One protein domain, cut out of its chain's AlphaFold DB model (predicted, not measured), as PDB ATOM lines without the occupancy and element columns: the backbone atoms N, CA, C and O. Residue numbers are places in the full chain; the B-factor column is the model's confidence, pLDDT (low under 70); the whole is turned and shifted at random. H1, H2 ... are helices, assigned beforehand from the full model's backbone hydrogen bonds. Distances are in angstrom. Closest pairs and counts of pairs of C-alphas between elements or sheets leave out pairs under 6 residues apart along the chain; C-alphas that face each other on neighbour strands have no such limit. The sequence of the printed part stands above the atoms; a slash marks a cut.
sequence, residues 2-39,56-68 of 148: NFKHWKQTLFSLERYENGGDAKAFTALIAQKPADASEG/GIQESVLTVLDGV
ATOM      1  N   ASN A   2     141.799 129.939 166.281       94.88
ATOM      2  CA  ASN A   2     140.990 129.807 167.503       94.88
ATOM      3  C   ASN A   2     141.434 128.592 168.335       94.88
ATOM      4  O   ASN A   2     142.051 127.673 167.787       94.88
ATOM      5  N   PHE A   3     141.118 128.571 169.630       96.75
ATOM      6  CA  PHE A   3     141.581 127.530 170.552       96.75
ATOM      7  C   PHE A   3     141.166 126.123 170.115       96.75
ATOM      8  O   PHE A   3     141.981 125.203 170.127       96.75
ATOM      9  N   LYS A   4     139.918 125.953 169.667       96.25
ATOM     10  CA  LYS A   4     139.403 124.647 169.233       96.25
ATOM     11  C   LYS A   4     140.213 124.081 168.067       96.25
ATOM     12  O   LYS A   4     140.617 122.925 168.115       96.25
ATOM     13  N   HIS A   5     140.443 124.889 167.036       95.81
ATOM     14  CA  HIS A   5     141.213 124.472 165.871       95.81
ATOM     15  C   HIS A   5     142.685 124.264 166.233       95.81
ATOM     16  O   HIS A   5     143.275 123.288 165.795       95.81
ATOM     17  N   TRP A   6     143.247 125.112 167.099       97.50
ATOM     18  CA  TRP A   6     144.605 124.936 167.613       97.50
ATOM     19  C   TRP A   6     144.774 123.597 168.334       97.50
ATOM     20  O   TRP A   6     145.679 122.845 167.990       97.50
ATOM     21  N   LYS A   7     143.863 123.256 169.256       97.00
ATOM     22  CA  LYS A   7     143.899 121.989 169.997       97.00
ATOM     23  C   LYS A   7     143.734 120.805 169.042       97.00
ATOM     24  O   LYS A   7     144.502 119.859 169.107       97.00
ATOM     25  N   GLN A   8     142.787 120.872 168.105       96.50
ATOM     26  CA  GLN A   8     142.605 119.818 167.101       96.50
ATOM     27  C   GLN A   8     143.866 119.585 166.262       96.50
ATOM     28  O   GLN A   8     144.261 118.439 166.089       96.50
ATOM     29  N   THR A   9     144.504 120.658 165.791       96.19
ATOM     30  CA  THR A   9     145.757 120.572 165.032       96.19
ATOM     31  C   THR A   9     146.886 120.011 165.891       96.19
ATOM     32  O   THR A   9     147.626 119.154 165.431       96.19
ATOM     33  N   LEU A  10     147.003 120.438 167.151       95.44
ATOM     34  CA  LEU A  10     148.027 119.948 168.075       95.44
ATOM     35  C   LEU A  10     147.982 118.419 168.227       95.44
ATOM     36  O   LEU A  10     149.015 117.759 168.151       95.44
ATOM     37  N   PHE A  11     146.781 117.866 168.412       94.75
ATOM     38  CA  PHE A  11     146.572 116.431 168.609       94.75
ATOM     39  C   PHE A  11     146.512 115.621 167.305       94.75
ATOM     40  O   PHE A  11     146.519 114.396 167.375       94.75
ATOM     41  N   SER A  12     146.467 116.261 166.130       95.44
ATOM     42  CA  SER A  12     146.516 115.557 164.840       95.44
ATOM     43  C   SER A  12     147.931 115.329 164.309       95.44
ATOM     44  O   SER A  12     148.079 114.644 163.303       95.44
ATOM     45  N   LEU A  13     148.948 115.944 164.919       93.50
ATOM     46  CA  LEU A  13     150.341 115.848 164.482       93.50
ATOM     47  C   LEU A  13     150.973 114.526 164.931       93.50
ATOM     48  O   LEU A  13     150.962 114.200 166.122       93.50
ATOM     49  N   GLU A  14     151.609 113.821 163.999       90.19
ATOM     50  CA  GLU A  14     152.365 112.584 164.238       90.19
ATOM     51  C   GLU A  14     153.771 112.907 164.772       90.19
ATOM     52  O   GLU A  14     154.797 112.553 164.194       90.19
ATOM     53  N   ARG A  15     153.822 113.638 165.889       88.31
ATOM     54  CA  ARG A  15     155.036 114.283 166.421       88.31
ATOM     55  C   ARG A  15     156.187 113.336 166.793       88.31
ATOM     56  O   ARG A  15     157.316 113.804 166.874       88.31
ATOM     57  N   TYR A  16     155.918 112.043 166.977       85.38
ATOM     58  CA  TYR A  16     156.935 111.023 167.284       85.38
ATOM     59  C   TYR A  16     157.406 110.242 166.050       85.38
ATOM     60  O   TYR A  16     158.508 109.709 166.040       85.38
ATOM     61  N   GLU A  17     156.608 110.231 164.981       85.69
ATOM     62  CA  GLU A  17     156.871 109.445 163.767       85.69
ATOM     63  C   GLU A  17     157.337 110.327 162.595       85.69
ATOM     64  O   GLU A  17     157.946 109.852 161.634       85.69
ATOM     65  N   ASN A  18     157.072 111.639 162.658       87.19
ATOM     66  CA  ASN A  18     157.328 112.576 161.574       87.19
ATOM     67  C   ASN A  18     158.044 113.846 162.068       87.19
ATOM     68  O   ASN A  18     157.482 114.693 162.760       87.19
ATOM     69  N   GLY A  19     159.294 114.035 161.632       86.88
ATOM     70  CA  GLY A  19     160.106 115.199 162.016       86.88
ATOM     71  C   GLY A  19     159.600 116.553 161.488       86.88
ATOM     72  O   GLY A  19     159.982 117.601 162.012       86.88
ATOM     73  N   GLY A  20     158.760 116.566 160.449       90.50
ATOM     74  CA  GLY A  20     158.040 117.763 160.006       90.50
ATOM     75  C   GLY A  20     156.940 118.145 160.992       90.50
ATOM     76  O   GLY A  20     156.859 119.304 161.403       90.50
ATOM     77  N   ASP A  21     156.171 117.153 161.436       92.50
ATOM     78  CA  ASP A  21     155.117 117.323 162.434       92.50
ATOM     79  C   ASP A  21     155.684 117.676 163.809       92.50
ATOM     80  O   ASP A  21     155.123 118.532 164.484       92.50
ATOM     81  N   ALA A  22     156.840 117.124 164.190       91.88
ATOM     82  CA  ALA A  22     157.564 117.521 165.398       91.88
ATOM     83  C   ALA A  22     157.895 119.026 165.395       91.88
ATOM     84  O   ALA A  22     157.592 119.750 166.343       91.88
ATOM     85  N   LYS A  23     158.443 119.547 164.286       92.75
ATOM     86  CA  LYS A  23     158.735 120.987 164.142       92.75
ATOM     87  C   LYS A  23     157.466 121.834 164.160       92.75
ATOM     88  O   LYS A  23     157.457 122.908 164.764       92.75
ATOM     89  N   ALA A  24     156.413 121.369 163.489       94.75
ATOM     90  CA  ALA A  24     155.120 122.039 163.488       94.75
ATOM     91  C   ALA A  24     154.525 122.080 164.901       94.75
ATOM     92  O   ALA A  24     154.039 123.128 165.317       94.75
ATOM     93  N   PHE A  25     154.635 120.986 165.655       95.69
ATOM     94  CA  PHE A  25     154.195 120.877 167.038       95.69
ATOM     95  C   PHE A  25     154.923 121.891 167.919       95.69
ATOM     96  O   PHE A  25     154.261 122.722 168.539       95.69
ATOM     97  N   THR A  26     156.261 121.913 167.909       94.62
ATOM     98  CA  THR A  26     157.056 122.865 168.708       94.62
ATOM     99  C   THR A  26     156.713 124.320 168.375       94.62
ATOM    100  O   THR A  26     156.540 125.150 169.268       94.62
ATOM    101  N   ALA A  27     156.554 124.648 167.089       94.94
ATOM    102  CA  ALA A  27     156.152 125.990 166.667       94.94
ATOM    103  C   ALA A  27     154.725 126.349 167.117       94.94
ATOM    104  O   ALA A  27     154.441 127.512 167.418       94.94
ATOM    105  N   LEU A  28     153.833 125.356 167.155       96.19
ATOM    106  CA  LEU A  28     152.434 125.522 167.517       96.19
ATOM    107  C   LEU A  28     152.250 125.712 169.025       96.19
ATOM    108  O   LEU A  28     151.500 126.603 169.433       96.19
ATOM    109  N   ILE A  29     152.949 124.922 169.847       96.38
ATOM    110  CA  ILE A  29     152.903 125.064 171.304       96.38
ATOM    111  C   ILE A  29     153.506 126.382 171.764       96.38
ATOM    112  O   ILE A  29     153.037 126.902 172.756       96.38
ATOM    113  N   ALA A  30     154.453 126.982 171.041       94.62
ATOM    114  CA  ALA A  30     155.041 128.271 171.414       94.62
ATOM    115  C   ALA A  30     154.069 129.466 171.288       94.62
ATOM    116  O   ALA A  30     154.394 130.578 171.704       94.62
ATOM    117  N   GLN A  31     152.886 129.271 170.692       92.19
ATOM    118  CA  GLN A  31     151.929 130.341 170.418       92.19
ATOM    119  C   GLN A  31     150.565 130.033 171.032       92.19
ATOM    120  O   GLN A  31     149.734 129.342 170.435       92.19
ATOM    121  N   LYS A  32     150.298 130.610 172.209       94.44
ATOM    122  CA  LYS A  32     148.980 130.529 172.843       94.44
ATOM    123  C   LYS A  32     147.901 131.151 171.937       94.44
ATOM    124  O   LYS A  32     148.044 132.312 171.540       94.44
ATOM    125  N   PRO A  33     146.782 130.455 171.661       94.75
ATOM    126  CA  PRO A  33     145.652 131.045 170.947       94.75
ATOM    127  C   PRO A  33     145.115 132.295 171.656       94.75
ATOM    128  O   PRO A  33     145.043 132.358 172.888       94.75
ATOM    129  N   ALA A  34     144.731 133.306 170.871       93.12
ATOM    130  CA  ALA A  34     144.294 134.600 171.398       93.12
ATOM    131  C   ALA A  34     142.990 134.505 172.212       93.12
ATOM    132  O   ALA A  34     142.798 135.262 173.156       93.12
ATOM    133  N   ASP A  35     142.119 133.565 171.851       96.12
ATOM    134  CA  ASP A  35     140.830 133.292 172.488       96.12
ATOM    135  C   ASP A  35     140.900 132.228 173.600       96.12
ATOM    136  O   ASP A  35     139.890 131.978 174.251       96.12
ATOM    137  N   ALA A  36     142.066 131.613 173.835       96.50
ATOM    138  CA  ALA A  36     142.262 130.666 174.932       96.50
ATOM    139  C   ALA A  36     142.590 131.393 176.241       96.50
ATOM    140  O   ALA A  36     143.479 132.259 176.277       96.50
ATOM    141  N   SER A  37     141.954 130.975 177.338       97.06
ATOM    142  CA  SER A  37     142.479 131.286 178.668       97.06
ATOM    143  C   SER A  37     143.841 130.609 178.871       97.06
ATOM    144  O   SER A  37     144.187 129.646 178.183       97.06
ATOM    145  N   GLU A  38     144.640 131.119 179.808       96.50
ATOM    146  CA  GLU A  38     145.931 130.504 180.131       96.50
ATOM    147  C   GLU A  38     145.756 129.077 180.676       96.50
ATOM    148  O   GLU A  38     146.446 128.173 180.216       96.50
ATOM    149  N   GLY A  39     144.752 128.837 181.529       97.31
ATOM    150  CA  GLY A  39     144.428 127.494 182.023       97.31
ATOM    151  C   GLY A  39     144.031 126.510 180.917       97.31
ATOM    152  O   GLY A  39     144.535 125.397 180.888       97.31
ATOM    153  N   GLY A  56     162.388 114.661 172.670       83.12
ATOM    154  CA  GLY A  56     162.518 116.043 173.157       83.12
ATOM    155  C   GLY A  56     161.226 116.872 173.097       83.12
ATOM    156  O   GLY A  56     161.249 118.106 173.250       83.12
ATOM    157  N   ILE A  57     160.097 116.242 172.770       89.12
ATOM    158  CA  ILE A  57     158.813 116.922 172.580       89.12
ATOM    159  C   ILE A  57     158.248 117.408 173.919       89.12
ATOM    160  O   ILE A  57     157.824 118.562 174.014       89.12
ATOM    161  N   GLN A  58     158.267 116.584 174.957       89.50
ATOM    162  CA  GLN A  58     157.796 116.901 176.299       89.50
ATOM    163  C   GLN A  58     158.703 117.943 176.941       89.50
ATOM    164  O   GLN A  58     158.187 118.868 177.556       89.50
ATOM    165  N   GLU A  59     160.016 117.919 176.712       89.62
ATOM    166  CA  GLU A  59     160.933 118.984 177.135       89.62
ATOM    167  C   GLU A  59     160.618 120.317 176.445       89.62
ATOM    168  O   GLU A  59     160.701 121.386 177.061       89.62
ATOM    169  N   SER A  60     160.201 120.278 175.176       92.44
ATOM    170  CA  SER A  60     159.719 121.475 174.480       92.44
ATOM    171  C   SER A  60     158.436 122.008 175.124       92.44
ATOM    172  O   SER A  60     158.290 123.220 175.295       92.44
ATOM    173  N   VAL A  61     157.523 121.122 175.533       94.69
ATOM    174  CA  VAL A  61     156.310 121.501 176.272       94.69
ATOM    175  C   VAL A  61     156.657 122.058 177.652       94.69
ATOM    176  O   VAL A  61     156.128 123.103 178.025       94.69
ATOM    177  N   LEU A  62     157.584 121.438 178.382       92.50
ATOM    178  CA  LEU A  62     158.081 121.935 179.667       92.50
ATOM    179  C   LEU A  62     158.634 123.352 179.551       92.50
ATOM    180  O   LEU A  62     158.290 124.208 180.357       92.50
ATOM    181  N   THR A  63     159.442 123.610 178.522       93.19
ATOM    182  CA  THR A  63     160.025 124.936 178.277       93.19
ATOM    183  C   THR A  63     158.939 125.998 178.092       93.19
ATOM    184  O   THR A  63     159.080 127.131 178.549       93.19
ATOM    185  N   VAL A  64     157.834 125.642 177.434       95.19
ATOM    186  CA  VAL A  64     156.673 126.529 177.286       95.19
ATOM    187  C   VAL A  64     155.950 126.717 178.621       95.19
ATOM    188  O   VAL A  64     155.610 127.848 178.972       95.19
ATOM    189  N   LEU A  65     155.739 125.637 179.378       94.81
ATOM    190  CA  LEU A  65     155.096 125.676 180.694       94.81
ATOM    191  C   LEU A  65     155.895 126.502 181.714       94.81
ATOM    192  O   LEU A  65     155.291 127.131 182.573       94.81
ATOM    193  N   ASP A  66     157.218 126.596 181.589       90.69
ATOM    194  CA  ASP A  66     158.040 127.462 182.450       90.69
ATOM    195  C   ASP A  66     157.753 128.959 182.264       90.69
ATOM    196  O   ASP A  66     158.071 129.769 183.136       90.69
ATOM    197  N   GLY A  67     157.178 129.342 181.120       91.00
ATOM    198  CA  GLY A  67     156.866 130.728 180.780       91.00
ATOM    199  C   GLY A  67     155.476 131.203 181.211       91.00
ATOM    200  O   GLY A  67     155.181 132.389 181.057       91.00
ATOM    201  N   VAL A  68     154.611 130.312 181.708       93.88
ATOM    202  CA  VAL A  68     153.231 130.653 182.102       93.88
ATOM    203  C   VAL A  68     153.161 131.126 183.558       93.88
ATOM    204  O   VAL A  68     154.096 130.938 184.340       93.88
TER     205      VAL A  68
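This is residues 2 to 39 and 56 to 68 of the 148 residues of an uncharacterized protein of Eikenella sp. HMSC073A11 (UniProt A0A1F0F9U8). Three helices lie side by side in a flat body, seen end-on as an open V: H2 stands at the corner, with H1 and H3 packing on it and staying apart from each other. H1 and H2 form a helical hairpin; H3 runs the same way as H2. The class is all helix, in the order H1, H2, H3, with 51 residues printed. The whole is compact, radius of gyration of the C-alphas 11.0 A, spanning 30 by 24 by 13 A.

H2, residues 19 to 29, touches H1, residues 3 to 12, closest at the C-alphas of Phe 25 and Leu 10, 6.3 A apart. They run opposite ways at a shallow tilt of 24 degrees. H2 touches H3, residues 57 to 65, closest at the C-alphas of Thr 26 and Ser 60, 6.5 A apart. They run the same way at a shallow tilt of 13 degrees. H1 and H3 are apart. In H1, H2 and H3 every O i to N i+4 pair is within hydrogen-bond range.

H2 measures 15.3 A, H1 14.2 A and H3 12.5 A. C-alpha 3 is at (141.581, 127.530, 170.552), C-alpha 65 at (155.096, 125.676, 180.694).

Residues 40 to 55 are not printed; C-alphas 39 and 56 are 23.2 A apart. No printed residue is under 70 in pLDDT.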